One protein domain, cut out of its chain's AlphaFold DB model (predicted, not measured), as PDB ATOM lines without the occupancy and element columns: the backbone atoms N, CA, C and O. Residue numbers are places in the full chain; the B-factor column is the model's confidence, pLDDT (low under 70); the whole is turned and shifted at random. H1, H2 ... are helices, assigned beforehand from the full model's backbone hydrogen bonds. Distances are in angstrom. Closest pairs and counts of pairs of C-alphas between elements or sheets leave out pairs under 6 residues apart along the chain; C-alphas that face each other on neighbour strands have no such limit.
ATOM      1  N   THR A  14    -227.159 -17.374  30.155       92.12
ATOM      2  CA  THR A  14    -225.996 -17.511  31.040       92.12
ATOM      3  C   THR A  14    -224.674 -17.547  30.271       92.12
ATOM      4  O   THR A  14    -223.720 -16.890  30.681       92.12
ATOM      5  N   VAL A  15    -224.617 -18.274  29.150       91.88
ATOM      6  CA  VAL A  15    -223.420 -18.360  28.297       91.88
ATOM      7  C   VAL A  15    -223.145 -17.018  27.621       91.88
ATOM      8  O   VAL A  15    -222.013 -16.541  27.654       91.88
ATOM      9  N   ILE A  16    -224.184 -16.369  27.089       91.38
ATOM     10  CA  ILE A  16    -224.069 -15.045  26.456       91.38
ATOM     11  C   ILE A  16    -223.561 -14.014  27.467       91.38
ATOM     12  O   ILE A  16    -222.604 -13.295  27.188       91.38
ATOM     13  N   ARG A  17    -224.150 -13.977  28.668       93.31
ATOM     14  CA  ARG A  17    -223.744 -13.065  29.741       93.31
ATOM     15  C   ARG A  17    -222.299 -13.304  30.171       93.31
ATOM     16  O   ARG A  17    -221.561 -12.343  30.355       93.31
ATOM     17  N   ALA A  18    -221.892 -14.563  30.336       95.75
ATOM     18  CA  ALA A  18    -220.518 -14.896  30.703       95.75
ATOM     19  C   ALA A  18    -219.520 -14.428  29.633       95.75
ATOM     20  O   ALA A  18    -218.499 -13.836  29.976       95.75
ATOM     21  N   ARG A  19    -219.845 -14.621  28.347       94.25
ATOM     22  CA  ARG A  19    -219.028 -14.124  27.235       94.25
ATOM     23  C   ARG A  19    -218.943 -12.597  27.232       94.25
ATOM     24  O   ARG A  19    -217.840 -12.073  27.198       94.25
ATOM     25  N   MET A  20    -220.072 -11.896  27.352       95.38
ATOM     26  CA  MET A  20    -220.101 -10.427  27.400       95.38
ATOM     27  C   MET A  20    -219.231  -9.868  28.527       95.38
ATOM     28  O   MET A  20    -218.465  -8.933  28.310       95.38
ATOM     29  N   LEU A  21    -219.327 -10.450  29.728       97.62
ATOM     30  CA  LEU A  21    -218.504 -10.036  30.863       97.62
ATOM     31  C   LEU A  21    -217.017 -10.285  30.603       97.62
ATOM     32  O   LEU A  21    -216.217  -9.393  30.849       97.62
ATOM     33  N   ARG A  22    -216.664 -11.457  30.063       97.31
ATOM     34  CA  ARG A  22    -215.281 -11.809  29.717       97.31
ATOM     35  C   ARG A  22    -214.697 -10.856  28.673       97.31
ATOM     36  O   ARG A  22    -213.579 -10.388  28.830       97.31
ATOM     37  N   GLU A  23    -215.445 -10.569  27.613       96.38
ATOM     38  CA  GLU A  23    -215.022  -9.649  26.550       96.38
ATOM     39  C   GLU A  23    -214.857  -8.221  27.082       96.38
ATOM     40  O   GLU A  23    -213.881  -7.547  26.758       96.38
ATOM     41  N   THR A  24    -215.773  -7.784  27.950       95.00
ATOM     42  CA  THR A  24    -215.704  -6.465  28.596       95.00
ATOM     43  C   THR A  24    -214.501  -6.364  29.532       95.00
ATOM     44  O   THR A  24    -213.800  -5.359  29.513       95.00
ATOM     45  N   GLU A  25    -214.245  -7.402  30.330       97.06
ATOM     46  CA  GLU A  25    -213.075  -7.494  31.208       97.06
ATOM     47  C   GLU A  25    -211.782  -7.350  30.400       97.06
ATOM     48  O   GLU A  25    -210.991  -6.453  30.680       97.06
ATOM     49  N   VAL A  26    -211.623  -8.141  29.333       96.31
ATOM     50  CA  VAL A  26    -210.446  -8.077  28.451       96.31
ATOM     51  C   VAL A  26    -210.277  -6.687  27.839       96.31
ATOM     52  O   VAL A  26    -209.168  -6.158  27.816       96.31
ATOM     53  N   PHE A  27    -211.363  -6.074  27.370       91.31
ATOM     54  CA  PHE A  27    -211.313  -4.728  26.803       91.31
ATOM     55  C   PHE A  27    -210.838  -3.687  27.828       91.31
ATOM     56  O   PHE A  27    -209.975  -2.867  27.518       91.31
ATOM     57  N   ILE A  28    -211.375  -3.725  29.052       90.56
ATOM     58  CA  ILE A  28    -210.991  -2.796  30.122       90.56
ATOM     59  C   ILE A  28    -209.533  -3.017  30.528       90.56
ATOM     60  O   ILE A  28    -208.790  -2.049  30.671       90.56
ATOM     61  N   GLU A  29    -209.103  -4.268  30.693       95.25
ATOM     62  CA  GLU A  29    -207.716  -4.597  31.035       95.25
ATOM     63  C   GLU A  29    -206.729  -4.095  29.977       95.25
ATOM     64  O   GLU A  29    -205.690  -3.528  30.322       95.25
ATOM     65  N   GLU A  30    -207.057  -4.263  28.696       92.56
ATOM     66  CA  GLU A  30    -206.249  -3.750  27.590       92.56
ATOM     67  C   GLU A  30    -206.185  -2.220  27.607       92.56
ATOM     68  O   GLU A  30    -205.104  -1.634  27.526       92.56
ATOM     69  N   ALA A  31    -207.333  -1.564  27.795       87.56
ATOM     70  CA  ALA A  31    -207.420  -0.110  27.861       87.56
ATOM     71  C   ALA A  31    -206.627   0.479  29.037       87.56
ATOM     72  O   ALA A  31    -206.006   1.532  28.899       87.56
ATOM     73  N   LEU A  32    -206.619  -0.209  30.182       88.06
ATOM     74  CA  LEU A  32    -205.831   0.178  31.352       88.06
ATOM     75  C   LEU A  32    -204.329  -0.066  31.160       88.06
ATOM     76  O   LEU A  32    -203.526   0.662  31.742       88.06
ATOM     77  N   ARG A  33    -203.938  -1.066  30.360       94.00
ATOM     78  CA  ARG A  33    -202.529  -1.336  30.027       94.00
ATOM     79  C   ARG A  33    -201.959  -0.312  29.047       94.00
ATOM     80  O   ARG A  33    -200.779   0.014  29.149       94.00
ATOM     81  N   HIS A  34    -202.800   0.192  28.146       89.88
ATOM     82  CA  HIS A  34    -202.437   1.138  27.091       89.88
ATOM     83  C   HIS A  34    -203.253   2.439  27.175       89.88
ATOM     84  O   HIS A  34    -204.014   2.759  26.251       89.88
ATOM     85  N   PRO A  35    -203.130   3.209  28.274       83.88
ATOM     86  CA  PRO A  35    -203.904   4.434  28.462       83.88
ATOM     87  C   PRO A  35    -203.636   5.486  27.373       83.88
ATOM     88  O   PRO A  35    -204.500   6.317  27.098       83.88
ATOM     89  N   GLU A  36    -202.474   5.443  26.722       85.56
ATOM     90  CA  GLU A  36    -202.088   6.321  25.615       85.56
ATOM     91  C   GLU A  36    -202.887   6.093  24.323       85.56
ATOM     92  O   GLU A  36    -202.943   6.982  23.475       85.56
ATOM     93  N   GLN A  37    -203.503   4.919  24.162       83.44
ATOM     94  CA  GLN A  37    -204.279   4.563  22.968       83.44
ATOM     95  C   GLN A  37    -205.755   4.958  23.087       83.44
ATOM     96  O   GLN A  37    -206.493   4.925  22.100       83.44
ATOM     97  N   GLN A  38    -206.204   5.325  24.288       72.88
ATOM     98  CA  GLN A  38    -207.597   5.664  24.536       72.88
ATOM     99  C   GLN A  38    -207.890   7.103  24.114       72.88
ATOM    100  O   GLN A  38    -207.172   8.041  24.464       72.88
ATOM    101  N   ILE A  39    -208.991   7.289  23.383       69.44
ATOM    102  CA  ILE A  39    -209.475   8.618  23.009       69.44
ATOM    103  C   ILE A  39    -209.907   9.328  24.293       69.44
ATOM    104  O   ILE A  39    -210.939   9.002  24.884       69.44
ATOM    105  N   GLN A  40    -209.126  10.313  24.732       67.06
ATOM    106  CA  GLN A  40    -209.550  11.185  25.819       67.06
ATOM    107  C   GLN A  40    -210.718  12.034  25.330       67.06
ATOM    108  O   GLN A  40    -210.550  12.913  24.486       67.06
ATOM    109  N   ILE A  41    -211.907  11.774  25.872       66.06
ATOM    110  CA  ILE A  41    -213.045  12.670  25.694       66.06
ATOM    111  C   ILE A  41    -212.734  13.931  26.507       66.06
ATOM    112  O   ILE A  41    -212.623  13.837  27.734       66.06
ATOM    113  N   PRO A  42    -212.582  15.107  25.874       64.56
ATOM    114  CA  PRO A  42    -212.313  16.331  26.607       64.56
ATOM    115  C   PRO A  42    -213.455  16.599  27.586       64.56
ATOM    116  O   PRO A  42    -214.611  16.743  27.187       64.56
ATOM    117  N   THR A  43    -213.138  16.700  28.874       72.00
ATOM    118  CA  THR A  43    -214.076  17.127  29.919       72.00
ATOM    119  C   THR A  43    -214.229  18.644  29.874       72.00
ATOM    120  O   THR A  43    -213.819  19.381  30.767       72.00
ATOM    121  N   LEU A  44    -214.807  19.132  28.781       73.75
ATOM    122  CA  LEU A  44    -215.174  20.532  28.627       73.75
ATOM    123  C   LEU A  44    -216.620  20.726  29.056       73.75
ATOM    124  O   LEU A  44    -217.488  19.884  28.817       73.75
ATOM    125  N   LYS A  45    -216.896  21.878  29.664       75.31
ATOM    126  CA  LYS A  45    -218.269  22.284  29.925       75.31
ATOM    127  C   LYS A  45    -218.997  22.413  28.583       75.31
ATOM    128  O   LYS A  45    -218.471  22.974  27.621       75.31
ATOM    129  N   VAL A  46    -220.225  21.906  28.517       71.94
ATOM    130  CA  VAL A  46    -221.064  22.044  27.320       71.94
ATOM    131  C   VAL A  46    -221.178  23.530  26.954       71.94
ATOM    132  O   VAL A  46    -221.495  24.360  27.805       71.94
ATOM    133  N   GLY A  47    -220.864  23.861  25.699       74.44
ATOM    134  CA  GLY A  47    -220.861  25.233  25.181       74.44
ATOM    135  C   GLY A  47    -219.582  26.043  25.429       74.44
ATOM    136  O   GLY A  47    -219.503  27.171  24.957       74.44
ATOM    137  N   SER A  48    -218.571  25.503  26.125       80.44
ATOM    138  CA  SER A  48    -217.302  26.210  26.376       80.44
ATOM    139  C   SER A  48    -216.148  25.780  25.466       80.44
ATOM    140  O   SER A  48    -215.027  26.250  25.643       80.44
ATOM    141  N   GLY A  49    -216.377  24.849  24.537       75.12
ATOM    142  CA  GLY A  49    -215.342  24.381  23.619       75.12
ATOM    143  C   GLY A  49    -215.055  25.413  22.531       75.12
ATOM    144  O   GLY A  49    -215.911  25.676  21.694       75.12
ATOM    145  N   THR A  50    -213.842  25.963  22.502       80.44
ATOM    146  CA  THR A  50    -213.353  26.841  21.424       80.44
ATOM    147  C   THR A  50    -212.629  26.028  20.353       80.44
ATOM    148  O   THR A  50    -211.482  26.307  20.001       80.44
ATOM    149  N   PHE A  51    -213.264  24.959  19.876       82.44
ATOM    150  CA  PHE A  51    -212.693  24.137  18.815       82.44
ATOM    151  C   PHE A  51    -212.801  24.868  17.482       82.44
ATOM    152  O   PHE A  51    -213.849  25.420  17.147       82.44
ATOM    153  N   THR A  52    -211.722  24.867  16.700       87.25
ATOM    154  CA  THR A  52    -211.781  25.402  15.340       87.25
ATOM    155  C   THR A  52    -212.696  24.527  14.484       87.25
ATOM    156  O   THR A  52    -212.799  23.316  14.692       87.25
ATOM    157  N   HIS A  53    -213.343  25.127  13.483       84.62
ATOM    158  CA  HIS A  53    -214.201  24.392  12.549       84.62
ATOM    159  C   HIS A  53    -213.457  23.224  11.876       84.62
ATOM    160  O   HIS A  53    -214.008  22.139  11.711       84.62
ATOM    161  N   LEU A  54    -212.174  23.427  11.553       88.12
ATOM    162  CA  LEU A  54    -211.314  22.403  10.961       88.12
ATOM    163  C   LEU A  54    -211.094  21.210  11.904       88.12
ATOM    164  O   LEU A  54    -211.182  20.064  11.471       88.12
ATOM    165  N   PHE A  55    -210.852  21.470  13.194       84.38
ATOM    166  CA  PHE A  55    -210.698  20.410  14.191       84.38
ATOM    167  C   PHE A  55    -211.991  19.608  14.359       84.38
ATOM    168  O   PHE A  55    -211.957  18.380  14.355       84.38
ATOM    169  N   ALA A  56    -213.135  20.293  14.452       85.00
ATOM    170  CA  ALA A  56    -214.432  19.630  14.558       85.00
ATOM    171  C   ALA A  56    -214.707  18.725  13.345       85.00
ATOM    172  O   ALA A  56    -215.147  17.590  13.512       85.00
ATOM    173  N   GLN A  57    -214.400  19.194  12.134       87.44
ATOM    174  CA  GLN A  57    -214.583  18.420  10.908       87.44
ATOM    175  C   GLN A  57    -213.697  17.167  10.872       87.44
ATOM    176  O   GLN A  57    -214.194  16.084  10.570       87.44
ATOM    177  N   ALA A  58    -212.414  17.295  11.222       86.50
ATOM    178  CA  ALA A  58    -211.490  16.162  11.271       86.50
ATOM    179  C   ALA A  58    -211.905  15.122  12.325       86.50
ATOM    180  O   ALA A  58    -211.925  13.924  12.040       86.50
ATOM    181  N   PHE A  59    -212.301  15.581  13.517       84.25
ATOM    182  CA  PHE A  59    -212.798  14.716  14.585       84.25
ATOM    183  C   PHE A  59    -214.019  13.907  14.131       84.25
ATOM    184  O   PHE A  59    -214.036  12.682  14.253       84.25
ATOM    185  N   TRP A  60    -215.029  14.566  13.556       84.50
ATOM    186  CA  TRP A  60    -216.242  13.875  13.117       84.50
ATOM    187  C   TRP A  60    -216.010  12.957  11.918       84.50
ATOM    188  O   TRP A  60    -216.615  11.890  11.875       84.50
ATOM    189  N   ALA A  61    -215.111  13.303  10.994       89.88
ATOM    190  CA  ALA A  61    -214.734  12.411   9.898       89.88
ATOM    191  C   ALA A  61    -214.121  11.098  10.419       89.88
ATOM    192  O   ALA A  61    -214.496  10.019   9.964       89.88
ATOM    193  N   GLN A  62    -213.245  11.182  11.429       83.50
ATOM    194  CA  GLN A  62    -212.662  10.008  12.079       83.50
ATOM    195  C   GLN A  62    -213.718   9.170  12.814       83.50
ATOM    196  O   GLN A  62    -213.709   7.945  12.706       83.50
ATOM    197  N   VAL A  63    -214.627   9.811  13.556       78.88
ATOM    198  CA  VAL A  63    -215.657   9.113  14.349       78.88
ATOM    199  C   VAL A  63    -216.707   8.441  13.464       78.88
ATOM    200  O   VAL A  63    -217.133   7.326  13.756       78.88
ATOM    201  N   LEU A  64    -217.139   9.109  12.393       88.88
ATOM    202  CA  LEU A  64    -218.208   8.619  11.518       88.88
ATOM    203  C   LEU A  64    -217.696   7.694  10.406       88.88
ATOM    204  O   LEU A  64    -218.506   7.077   9.717       88.88
ATOM    205  N   GLY A  65    -216.375   7.583  10.222       74.62
ATOM    206  CA  GLY A  65    -215.767   6.729   9.199       74.62
ATOM    207  C   GLY A  65    -216.102   7.148   7.763       74.62
ATOM    208  O   GLY A  65    -216.015   6.329   6.853       74.62
TER     209      GLY A  65
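AT A GLANCE: This is residues 14 to 65 of the 67 residues of an uncharacterized protein of Planctomycetes bacterium (UniProt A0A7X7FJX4). Two separate helices, H1 and the shorter H2, are joined by a long loop in a drawn-out shape without a packed core. H1 makes one end, the loop leads away from it to the other end, and there the chain folds back into H2, which does not reach H1. The printed part has 52 residues with two named helices, H1 then H2, and no named strand; its class is all helix. It is extended, with a radius of gyration of the C-alphas of 16.4 A and spans of 47 by 22 by 20 A.

HOW THE PARTS SIT: H1, residues 14 to 33, and H2, residues 53 to 64, are apart, with no C-alpha of the one within 8 A of the other. Residues 14 to 29, 31 to 37 and 39 to 65 stand free. In H1 and H2 every O i to N i+4 pair is within hydrogen-bond range.

IN THESE COORDINATES: H1 begins at C-alpha 14 (-225.996, -17.511, 31.040) and measures 28.5 A from first to last C-alpha. H2 measures 16.3 A and ends at C-alpha 64 (-218.208, 8.619, 11.518).

THE WHOLE: The C-alphas of Thr 14 and Thr 52, the two farthest apart, are 47.9 A apart. The printed part has no cut. The link from H1 to H2, 19 residues, is long. Residues 39 to 42 have pLDDT under 70.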